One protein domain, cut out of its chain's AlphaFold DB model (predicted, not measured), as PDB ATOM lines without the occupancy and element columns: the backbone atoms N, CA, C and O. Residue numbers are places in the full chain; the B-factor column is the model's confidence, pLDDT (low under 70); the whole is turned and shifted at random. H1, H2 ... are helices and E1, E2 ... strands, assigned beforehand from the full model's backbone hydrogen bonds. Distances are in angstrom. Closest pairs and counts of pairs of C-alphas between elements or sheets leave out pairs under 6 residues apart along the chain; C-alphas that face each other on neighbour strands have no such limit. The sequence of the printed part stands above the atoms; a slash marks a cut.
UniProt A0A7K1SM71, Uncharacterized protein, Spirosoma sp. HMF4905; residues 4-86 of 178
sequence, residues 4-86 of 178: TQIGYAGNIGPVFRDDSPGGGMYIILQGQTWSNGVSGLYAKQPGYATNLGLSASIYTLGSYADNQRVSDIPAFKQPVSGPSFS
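Overview. This is residues 4 to 86 of the 178 residues of an uncharacterized protein of Spirosoma sp. HMF4905 (UniProt A0A7K1SM71). With little regular structure elsewhere, one strongly twisted antiparallel sheet, ordered E1 E2 E3 E4 E5, makes the core; short H1 grazes it, and long loops lie farther out. The 83 printed residues, 33 in named elements, mostly strand, run E1 E2 E3 E4 H1 E5. The whole is compact, radius of gyration of the C-alphas 12.2 A, spanning 35 by 27 by 20 A.

Along the chain. E1, residues 4 to 9, starts at C-alpha 4 (41.728, 41.829, -1.772). E2 is 13 to 18, 16.2 A; E3 27 to 33, 18.9 A; E4 39 to 44, 15.0 A; H1 47 to 51. E5, 69 to 71, ends at C-alpha 71 (35.914, 35.237, 8.190).

Arrangement. E1 to E4 form a meander, each strand the antiparallel neighbour of the one before. Within hydrogen-bond range are N 6 and O 15, 2.8 A, in hairpin E1 and E2; N 16 and O 29, 2.8 A, in hairpin E2 and E3; N 30 and O 42, 2.9 A, in hairpin E3 and E4; and N 41 and O 71, 2.8 A, between E4 and E5. H1 only grazes the sheet with residues 47 to 49; 0 of 1 O i to N i+4 pairs and 2 of 2 O i to N i+3 pairs are within range.

Size, cuts and confidence. The printed part has no cut. The H1 to E5 link is long, 17 residues. Sixteen residues have pLDDT under 70, among them 77 to 86.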
ATOM      1  N   THR A   4      41.507  41.866  -0.319       82.38
ATOM      2  CA  THR A   4      41.728  41.829  -1.772       82.38
ATOM      3  C   THR A   4      42.296  40.479  -2.176       82.38
ATOM      4  O   THR A   4      43.286  40.039  -1.596       82.38
ATOM      5  N   GLN A   5      41.710  39.824  -3.180       81.00
ATOM      6  CA  GLN A   5      42.286  38.597  -3.731       81.00
ATOM      7  C   GLN A   5      43.605  38.925  -4.443       81.00
ATOM      8  O   GLN A   5      43.647  39.817  -5.284       81.00
ATOM      9  N   ILE A   6      44.667  38.193  -4.113       77.06
ATOM     10  CA  ILE A   6      46.009  38.357  -4.701       77.06
ATOM     11  C   ILE A   6      46.448  37.144  -5.524       77.06
ATOM     12  O   ILE A   6      47.462  37.181  -6.213       77.06
ATOM     13  N   GLY A   7      45.692  36.049  -5.457       74.00
ATOM     14  CA  GLY A   7      45.978  34.869  -6.252       74.00
ATOM     15  C   GLY A   7      45.083  33.689  -5.914       74.00
ATOM     16  O   GLY A   7      44.042  33.813  -5.258       74.00
ATOM     17  N   TYR A   8      45.512  32.526  -6.383       74.56
ATOM     18  CA  TYR A   8      44.880  31.246  -6.114       74.56
ATOM     19  C   TYR A   8      45.958  30.170  -6.058       74.56
ATOM     20  O   TYR A   8      46.771  30.077  -6.973       74.56
ATOM     21  N   ALA A   9      45.971  29.371  -4.994       67.06
ATOM     22  CA  ALA A   9      46.864  28.231  -4.849       67.06
ATOM     23  C   ALA A   9      46.098  26.945  -5.192       67.06
ATOM     24  O   ALA A   9      45.122  26.601  -4.520       67.06
ATOM     25  N   GLY A  10      46.540  26.235  -6.237       60.44
ATOM     26  CA  GLY A  10      45.983  24.932  -6.610       60.44
ATOM     27  C   GLY A  10      45.942  23.983  -5.409       60.44
ATOM     28  O   GLY A  10      46.891  23.931  -4.634       60.44
ATOM     29  N   ASN A  11      44.825  23.274  -5.231       57.22
ATOM     30  CA  ASN A  11      44.519  22.372  -4.105       57.22
ATOM     31  C   ASN A  11      44.345  23.015  -2.718       57.22
ATOM     32  O   ASN A  11      43.908  22.316  -1.808       57.22
ATOM     33  N   ILE A  12      44.647  24.306  -2.534       62.69
ATOM     34  CA  ILE A  12      44.558  24.951  -1.214       62.69
ATOM     35  C   ILE A  12      43.617  26.158  -1.182       62.69
ATOM     36  O   ILE A  12      43.177  26.516  -0.098       62.69
ATOM     37  N   GLY A  13      43.261  26.743  -2.333       75.19
ATOM     38  CA  GLY A  13      42.191  27.737  -2.472       75.19
ATOM     39  C   GLY A  13      42.658  29.174  -2.766       75.19
ATOM     40  O   GLY A  13      43.837  29.417  -3.042       75.19
ATOM     41  N   PRO A  14      41.728  30.149  -2.784       78.81
ATOM     42  CA  PRO A  14      42.042  31.549  -3.072       78.81
ATOM     43  C   PRO A  14      42.928  32.172  -1.987       78.81
ATOM     44  O   PRO A  14      42.779  31.882  -0.801       78.81
ATOM     45  N   VAL A  15      43.827  33.064  -2.395       84.19
ATOM     46  CA  VAL A  15      44.707  33.804  -1.482       84.19
ATOM     47  C   VAL A  15      44.315  35.273  -1.502       84.19
ATOM     48  O   VAL A  15      44.129  35.859  -2.571       84.19
ATOM     49  N   PHE A  16      44.223  35.875  -0.322       85.75
ATOM     50  CA  PHE A  16      43.873  37.274  -0.135       85.75
ATOM     51  C   PHE A  16      44.916  37.995   0.715       85.75
ATOM     52  O   PHE A  16      45.689  37.378   1.449       85.75
ATOM     53  N   ARG A  17      44.905  39.321   0.623       87.75
ATOM     54  CA  ARG A  17      45.567  40.217   1.566       87.75
ATOM     55  C   ARG A  17      44.529  41.027   2.329       87.75
ATOM     56  O   ARG A  17      43.529  41.430   1.736       87.75
ATOM     57  N   ASP A  18      44.806  41.297   3.592       86.88
ATOM     58  CA  ASP A  18      44.097  42.271   4.419       86.88
ATOM     59  C   ASP A  18      45.045  43.427   4.776       86.88
ATOM     60  O   ASP A  18      46.216  43.209   5.085       86.88
ATOM     61  N   ASP A  19      44.546  44.654   4.669       87.25
ATOM     62  CA  ASP A  19      45.260  45.909   4.912       87.25
ATOM     63  C   ASP A  19      45.051  46.463   6.333       87.25
ATOM     64  O   ASP A  19      45.576  47.527   6.668       87.25
ATOM     65  N   SER A  20      44.319  45.735   7.180       84.62
ATOM     66  CA  SER A  20      44.001  46.120   8.557       84.62
ATOM     67  C   SER A  20      45.185  46.521   9.454       84.62
ATOM     68  O   SER A  20      44.973  47.410  10.284       84.62
ATOM     69  N   PRO A  21      46.420  45.984   9.318       82.12
ATOM     70  CA  PRO A  21      47.552  46.433  10.135       82.12
ATOM     71  C   PRO A  21      47.992  47.873   9.849       82.12
ATOM     72  O   PRO A  21      48.611  48.503  10.704       82.12
ATOM     73  N   GLY A  22      47.705  48.397   8.653       76.81
ATOM     74  CA  GLY A  22      48.211  49.691   8.206       76.81
ATOM     75  C   GLY A  22      49.737  49.726   8.024       76.81
ATOM     76  O   GLY A  22      50.428  48.711   8.054       76.81
ATOM     77  N   GLY A  23      50.281  50.921   7.769       81.75
ATOM     78  CA  GLY A  23      51.736  51.131   7.699       81.75
ATOM     79  C   GLY A  23      52.453  50.431   6.536       81.75
ATOM     80  O   GLY A  23      53.652  50.190   6.628       81.75
ATOM     81  N   GLY A  24      51.738  50.080   5.460       82.19
ATOM     82  CA  GLY A  24      52.301  49.335   4.324       82.19
ATOM     83  C   GLY A  24      52.468  47.832   4.575       82.19
ATOM     84  O   GLY A  24      53.035  47.140   3.733       82.19
ATOM     85  N   MET A  25      51.966  47.336   5.709       86.06
ATOM     86  CA  MET A  25      51.968  45.921   6.061       86.06
ATOM     87  C   MET A  25      50.620  45.279   5.731       86.06
ATOM     88  O   MET A  25      49.568  45.908   5.851       86.06
ATOM     89  N   TYR A  26      50.657  44.002   5.364       88.75
ATOM     90  CA  TYR A  26      49.475  43.226   5.006       88.75
ATOM     91  C   TYR A  26      49.391  41.929   5.806       88.75
ATOM     92  O   TYR A  26      50.403  41.355   6.192       88.75
ATOM     93  N   ILE A  27      48.187  41.410   5.999       89.88
ATOM     94  CA  ILE A  27      47.973  40.054   6.514       89.88
ATOM     95  C   ILE A  27      47.679  39.156   5.331       89.88
ATOM     96  O   ILE A  27      46.835  39.483   4.497       89.88
ATOM     97  N   ILE A  28      48.374  38.029   5.239       89.31
ATOM     98  CA  ILE A  28      48.087  37.039   4.210       89.31
ATOM     99  C   ILE A  28      46.997  36.089   4.701       89.31
ATOM    100  O   ILE A  28      47.097  35.494   5.775       89.31
ATOM    101  N   LEU A  29      45.932  35.970   3.913       89.56
ATOM    102  CA  LEU A  29      44.778  35.135   4.211       89.56
ATOM    103  C   LEU A  29      44.646  34.046   3.152       89.56
ATOM    104  O   LEU A  29      44.750  34.301   1.952       89.56
ATOM    105  N   GLN A  30      44.359  32.831   3.596       88.00
ATOM    106  CA  GLN A  30      44.108  31.694   2.728       88.00
ATOM    107  C   GLN A  30      42.670  31.216   2.890       88.00
ATOM    108  O   GLN A  30      42.248  30.882   3.995       88.00
ATOM    109  N   GLY A  31      41.934  31.143   1.783       85.44
ATOM    110  CA  GLY A  31      40.662  30.439   1.736       85.44
ATOM    111  C   GLY A  31      40.921  28.947   1.776       85.44
ATOM    112  O   GLY A  31      41.397  28.408   0.790       85.44
ATOM    113  N   GLN A  32      40.621  28.306   2.900       80.50
ATOM    114  CA  GLN A  32      40.886  26.892   3.137       80.50
ATOM    115  C   GLN A  32      39.604  26.203   3.604       80.50
ATOM    116  O   GLN A  32      38.843  26.754   4.403       80.50
ATOM    117  N   THR A  33      39.402  24.975   3.133       77.06
ATOM    118  CA  THR A  33      38.430  24.038   3.694       77.06
ATOM    119  C   THR A  33      39.191  22.993   4.495       77.06
ATOM    120  O   THR A  33      40.080  22.322   3.973       77.06
ATOM    121  N   TRP A  34      38.880  22.885   5.781       70.06
ATOM    122  CA  TRP A  34      39.454  21.874   6.658       70.06
ATOM    123  C   TRP A  34      38.758  20.531   6.458       70.06
ATOM    124  O   TRP A  34      37.634  20.454   5.964       70.06
ATOM    125  N   SER A  35      39.422  19.454   6.871       63.44
ATOM    126  CA  SER A  35      38.921  18.080   6.734       63.44
ATOM    127  C   SER A  35      37.574  17.835   7.426       63.44
ATOM    128  O   SER A  35      36.837  16.941   7.028       63.44
ATOM    129  N   ASN A  36      37.216  18.650   8.421       71.88
ATOM    130  CA  ASN A  36      35.916  18.632   9.098       71.88
ATOM    131  C   ASN A  36      34.808  19.409   8.348       71.88
ATOM    132  O   ASN A  36      33.734  19.625   8.901       71.88
ATOM    133  N   GLY A  37      35.073  19.874   7.124       69.00
ATOM    134  CA  GLY A  37      34.134  20.625   6.290       69.00
ATOM    135  C   GLY A  37      34.056  22.124   6.598       69.00
ATOM    136  O   GLY A  37      33.392  22.860   5.867       69.00
ATOM    137  N   VAL A  38      34.750  22.613   7.634       74.19
ATOM    138  CA  VAL A  38      34.762  24.045   7.951       74.19
ATOM    139  C   VAL A  38      35.571  24.788   6.897       74.19
ATOM    140  O   VAL A  38      36.763  24.541   6.715       74.19
ATOM    141  N   SER A  39      34.912  25.723   6.219       80.81
ATOM    142  CA  SER A  39      35.531  26.599   5.226       80.81
ATOM    143  C   SER A  39      35.638  28.023   5.763       80.81
ATOM    144  O   SER A  39      34.766  28.498   6.491       80.81
ATOM    145  N   GLY A  40      36.716  28.716   5.418       85.19
ATOM    146  CA  GLY A  40      36.927  30.092   5.852       85.19
ATOM    147  C   GLY A  40      38.218  30.692   5.321       85.19
ATOM    148  O   GLY A  40      39.027  30.013   4.689       85.19
ATOM    149  N   LEU A  41      38.401  31.980   5.591       87.12
ATOM    150  CA  LEU A  41      39.685  32.654   5.482       87.12
ATOM    151  C   LEU A  41      40.479  32.438   6.757       87.12
ATOM    152  O   LEU A  41      39.990  32.712   7.853       87.12
ATOM    153  N   TYR A  42      41.712  31.984   6.598       88.62
ATOM    154  CA  TYR A  42      42.634  31.730   7.691       88.62
ATOM    155  C   TYR A  42      43.861  32.613   7.534       88.62
ATOM    156  O   TYR A  42      44.461  32.641   6.457       88.62
ATOM    157  N   ALA A  43      44.231  33.324   8.597       89.31
ATOM    158  CA  ALA A  43      45.469  34.091   8.626       89.31
ATOM    159  C   ALA A  43      46.671  33.144   8.552       89.31
ATOM    160  O   ALA A  43      46.655  32.072   9.159       89.31
ATOM    161  N   LYS A  44      47.698  33.524   7.794       86.81
ATOM    162  CA  LYS A  44      48.938  32.755   7.671       86.81
ATOM    163  C   LYS A  44      50.127  33.608   8.081       86.81
ATOM    164  O   LYS A  44      50.159  34.816   7.856       86.81
ATOM    165  N   GLN A  45      51.123  32.964   8.673       88.62
ATOM    166  CA  GLN A  45      52.395  33.594   9.006       88.62
ATOM    167  C   GLN A  45      53.084  34.216   7.773       88.62
ATOM    168  O   GLN A  45      52.947  33.691   6.665       88.62
ATOM    169  N   PRO A  46      53.908  35.271   7.938       85.62
ATOM    170  CA  PRO A  46      54.565  35.956   6.818       85.62
ATOM    171  C   PRO A  46      55.404  35.045   5.914       85.62
ATOM    172  O   PRO A  46      55.438  35.248   4.705       85.62
ATOM    173  N   GLY A  47      56.025  33.994   6.465       79.81
ATOM    174  CA  GLY A  47      56.790  33.016   5.679       79.81
ATOM    175  C   GLY A  47      55.958  32.273   4.625       79.81
ATOM    176  O   GLY A  47      56.502  31.822   3.619       79.81
ATOM    177  N   TYR A  48      54.633  32.204   4.798       80.69
ATOM    178  CA  TYR A  48      53.723  31.645   3.800       80.69
ATOM    179  C   TYR A  48      53.725  32.457   2.494       80.69
ATOM    180  O   TYR A  48      53.578  31.884   1.417       80.69
ATOM    181  N   ALA A  49      53.968  33.769   2.567       75.81
ATOM    182  CA  ALA A  49      54.074  34.628   1.390       75.81
ATOM    183  C   ALA A  49      55.244  34.210   0.477       75.81
ATOM    184  O   ALA A  49      55.092  34.205  -0.744       75.81
ATOM    185  N   THR A  50      56.367  33.756   1.045       76.19
ATOM    186  CA  THR A  50      57.529  33.278   0.274       76.19
ATOM    187  C   THR A  50      57.192  32.052  -0.578       76.19
ATOM    188  O   THR A  50      57.617  31.967  -1.727       76.19
ATOM    189  N   ASN A  51      56.372  31.132  -0.059       71.06
ATOM    190  CA  ASN A  51      55.927  29.937  -0.795       71.06
ATOM    191  C   ASN A  51      55.036  30.279  -1.999       71.06
ATOM    192  O   ASN A  51      54.855  29.464  -2.899       71.06
ATOM    193  N   LEU A  52      54.489  31.493  -2.007       71.38
ATOM    194  CA  LEU A  52      53.693  32.058  -3.088       71.38
ATOM    195  C   LEU A  52      54.527  32.996  -3.978       71.38
ATOM    196  O   LEU A  52      53.971  33.729  -4.785       71.38
ATOM    197  N   GLY A  53      55.853  33.036  -3.821       72.25
ATOM    198  CA  GLY A  53      56.719  33.945  -4.579       72.25
ATOM    199  C   GLY A  53      56.524  35.429  -4.241       72.25
ATOM    200  O   GLY A  53      56.883  36.290  -5.040       72.25
ATOM    201  N   LEU A  54      55.946  35.740  -3.077       75.94
ATOM    202  CA  LEU A  54      55.730  37.102  -2.588       75.94
ATOM    203  C   LEU A  54      56.805  37.479  -1.558       75.94
ATOM    204  O   LEU A  54      57.381  36.627  -0.882       75.94
ATOM    205  N   SER A  55      57.060  38.778  -1.402       81.00
ATOM    206  CA  SER A  55      58.007  39.274  -0.396       81.00
ATOM    207  C   SER A  55      57.412  39.163   1.006       81.00
ATOM    208  O   SER A  55      56.501  39.912   1.339       81.00
ATOM    209  N   ALA A  56      57.942  38.285   1.860       83.00
ATOM    210  CA  ALA A  56      57.470  38.139   3.244       83.00
ATOM    211  C   ALA A  56      57.629  39.415   4.098       83.00
ATOM    212  O   ALA A  56      56.904  39.589   5.071       83.00
ATOM    213  N   SER A  57      58.543  40.320   3.728       87.75
ATOM    214  CA  SER A  57      58.859  41.538   4.496       87.75
ATOM    215  C   SER A  57      57.707  42.543   4.614       87.75
ATOM    216  O   SER A  57      57.703  43.339   5.546       87.75
ATOM    217  N   ILE A  58      56.728  42.488   3.705       86.88
ATOM    218  CA  ILE A  58      55.535  43.350   3.724       86.88
ATOM    219  C   ILE A  58      54.326  42.666   4.379       86.88
ATOM    220  O   ILE A  58      53.222  43.208   4.345       86.88
ATOM    221  N   TYR A  59      54.506  41.469   4.953       88.12
ATOM    222  CA  TYR A  59      53.436  40.718   5.603       88.12
ATOM    223  C   TYR A  59      53.651  40.584   7.112       88.12
ATOM    224  O   TYR A  59      54.768  40.437   7.600       88.12
ATOM    225  N   THR A  60      52.552  40.603   7.858       91.62
ATOM    226  CA  THR A  60      52.495  40.410   9.310       91.62
ATOM    227  C   THR A  60      51.242  39.619   9.683       91.62
ATOM    228  O   THR A  60      50.284  39.565   8.918       91.62
ATOM    229  N   LEU A  61      51.229  39.013  10.869       85.81
ATOM    230  CA  LEU A  61      50.011  38.428  11.438       85.81
ATOM    231  C   LEU A  61      49.097  39.481  12.086       85.81
ATOM    232  O   LEU A  61      47.911  39.223  12.290       85.81
ATOM    233  N   GLY A  62      49.625  40.669  12.400       86.62
ATOM    234  CA  GLY A  62      48.873  41.697  13.118       86.62
ATOM    235  C   GLY A  62      48.352  41.166  14.458       86.62
ATOM    236  O   GLY A  62      49.125  40.666  15.270       86.62
ATOM    237  N   SER A  63      47.039  41.269  14.678       86.06
ATOM    238  CA  SER A  63      46.353  40.763  15.876       86.06
ATOM    239  C   SER A  63      45.909  39.297  15.789       86.06
ATOM    240  O   SER A  63      45.307  38.798  16.738       86.06
ATOM    241  N   TYR A  64      46.127  38.617  14.661       86.19
ATOM    242  CA  TYR A  64      45.720  37.223  14.484       86.19
ATOM    243  C   TYR A  64      46.825  36.247  14.898       86.19
ATOM    244  O   TYR A  64      48.013  36.556  14.833       86.19
ATOM    245  N   ALA A  65      46.435  35.034  15.276       88.62
ATOM    246  CA  ALA A  65      47.339  33.893  15.348       88.62
ATOM    247  C   ALA A  65      47.450  33.189  13.981       88.62
ATOM    248  O   ALA A  65      46.551  33.279  13.140       88.62
ATOM    249  N   ASP A  66      48.543  32.452  13.766       87.31
ATOM    250  CA  ASP A  66      48.683  31.604  12.578       87.31
ATOM    251  C   ASP A  66      47.562  30.553  12.530       87.31
ATOM    252  O   ASP A  66      47.232  29.922  13.533       87.31
ATOM    253  N   ASN A  67      46.960  30.380  11.355       85.31
ATOM    254  CA  ASN A  67      45.778  29.548  11.116       85.31
ATOM    255  C   ASN A  67      44.538  29.929  11.944       85.31
ATOM    256  O   ASN A  67      43.625  29.114  12.098       85.31
ATOM    257  N   GLN A  68      44.445  31.161  12.445       87.38
ATOM    258  CA  GLN A  68      43.199  31.663  13.014       87.38
ATOM    259  C   GLN A  68      42.186  31.949  11.901       87.38
ATOM    260  O   GLN A  68      42.507  32.611  10.911       87.38
ATOM    261  N   ARG A  69      40.941  31.483  12.071       87.00
ATOM    262  CA  ARG A  69      39.835  31.847  11.176       87.00
ATOM    263  C   ARG A  69      39.506  33.330  11.344       87.00
ATOM    264  O   ARG A  69      39.228  33.777  12.453       87.00
ATOM    265  N   VAL A  70      39.498  34.057  10.234       86.81
ATOM    266  CA  VAL A  70      39.202  35.493  10.161       86.81
ATOM    267  C   VAL A  70      37.745  35.726   9.773       86.81
ATOM    268  O   VAL A  70      37.035  36.467  10.447       86.81
ATOM    269  N   SER A  71      37.276  35.069   8.712       85.69
ATOM    270  CA  SER A  71      35.914  35.237   8.190       85.69
ATOM    271  C   SER A  71      35.535  34.108   7.232       85.69
ATOM    272  O   SER A  71      36.303  33.168   7.017       85.69
ATOM    273  N   ASP A  72      34.354  34.210   6.625       86.06
ATOM    274  CA  ASP A  72      34.004  33.425   5.443       86.06
ATOM    275  C   ASP A  72      34.816  33.855   4.217       86.06
ATOM    276  O   ASP A  72      35.364  34.962   4.171       86.06
ATOM    277  N   ILE A  73      34.906  32.955   3.235       81.00
ATOM    278  CA  ILE A  73      35.607  33.196   1.970       81.00
ATOM    279  C   ILE A  73      34.710  34.086   1.092       81.00
ATOM    280  O   ILE A  73      33.618  33.650   0.723       81.00
ATOM    281  N   PRO A  74      35.126  35.321   0.749       77.94
ATOM    282  CA  PRO A  74      34.358  36.189  -0.137       77.94
ATOM    283  C   PRO A  74      34.374  35.647  -1.571       77.94
ATOM    284  O   PRO A  74      35.153  34.753  -1.898       77.94
ATOM    285  N   ALA A  75      33.542  36.207  -2.451       78.12
ATOM    286  CA  ALA A  75      33.553  35.839  -3.865       78.12
ATOM    287  C   ALA A  75      34.965  35.995  -4.464       78.12
ATOM    288  O   ALA A  75      35.615  37.025  -4.289       78.12
ATOM    289  N   PHE A  76      35.433  34.965  -5.171       74.94
ATOM    290  CA  PHE A  76      36.798  34.885  -5.688       74.94
ATOM    291  C   PHE A  76      36.836  34.333  -7.109       74.94
ATOM    292  O   PHE A  76      35.916  33.654  -7.563       74.94
ATOM    293  N   LYS A  77      37.931  34.617  -7.814       67.12
ATOM    294  CA  LYS A  77      38.205  34.114  -9.162       67.12
ATOM    295  C   LYS A  77      39.109  32.887  -9.093       67.12
ATOM    296  O   LYS A  77      40.121  32.909  -8.392       67.12
ATOM    297  N   GLN A  78      38.751  31.831  -9.820       66.62
ATOM    298  CA  GLN A  78      39.582  30.636  -9.987       66.62
ATOM    299  C   GLN A  78      40.374  30.691 -11.301       66.62
ATOM    300  O   GLN A  78      39.923  31.345 -12.247       66.62
ATOM    301  N   PRO A  79      41.536  30.015 -11.380       57.69
ATOM    302  CA  PRO A  79      42.272  29.874 -12.617       57.69
ATOM    303  C   PRO A  79      41.545  29.001 -13.634       57.69
ATOM    304  O   PRO A  79      40.718  28.140 -13.351       57.69
ATOM    305  N   VAL A  80      42.010  29.238 -14.837       46.75
ATOM    306  CA  VAL A  80      41.597  28.786 -16.153       46.75
ATOM    307  C   VAL A  80      42.111  27.429 -16.494       46.75
ATOM    308  O   VAL A  80      41.658  26.852 -17.438       46.75
ATOM    309  N   SER A  81      43.186  26.957 -15.913       50.91
ATOM    310  CA  SER A  81      43.783  25.671 -16.253       50.91
ATOM    311  C   SER A  81      45.030  25.538 -15.410       50.91
ATOM    312  O   SER A  81      45.593  26.530 -14.944       50.91
ATOM    313  N   GLY A  82      45.459  24.294 -15.244       49.22
ATOM    314  CA  GLY A  82      46.712  23.963 -14.593       49.22
ATOM    315  C   GLY A  82      46.606  23.813 -13.067       49.22
ATOM    316  O   GLY A  82      45.657  24.287 -12.444       49.22
ATOM    317  N   PRO A  83      47.583  23.121 -12.459       46.94
ATOM    318  CA  PRO A  83      47.669  22.905 -11.014       46.94
ATOM    319  C   PRO A  83      48.349  24.066 -10.260       46.94
ATOM    320  O   PRO A  83      48.602  23.963  -9.062       46.94
ATOM    321  N   SER A  84      48.714  25.146 -10.950       52.44
ATOM    322  CA  SER A  84      49.699  26.114 -10.473       52.44
ATOM    323  C   SER A  84      49.094  27.338  -9.792       52.44
ATOM    324  O   SER A  84      48.082  27.902 -10.210       52.44
ATOM    325  N   PHE A  85      49.800  27.795  -8.757       49.12
ATOM    326  CA  PHE A  85      49.724  29.172  -8.301       49.12
ATOM    327  C   PHE A  85      50.188  30.094  -9.436       49.12
ATOM    328  O   PHE A  85      51.340  30.034  -9.858       49.12
ATOM    329  N   SER A  86      49.284  30.930  -9.944       51.97
ATOM    330  CA  SER A  86      49.629  32.061 -10.804       51.97
ATOM    331  C   SER A  86      49.440  33.302  -9.949       51.97
ATOM    332  O   SER A  86      48.305  33.715  -9.712       51.97
TER     333      SER A  86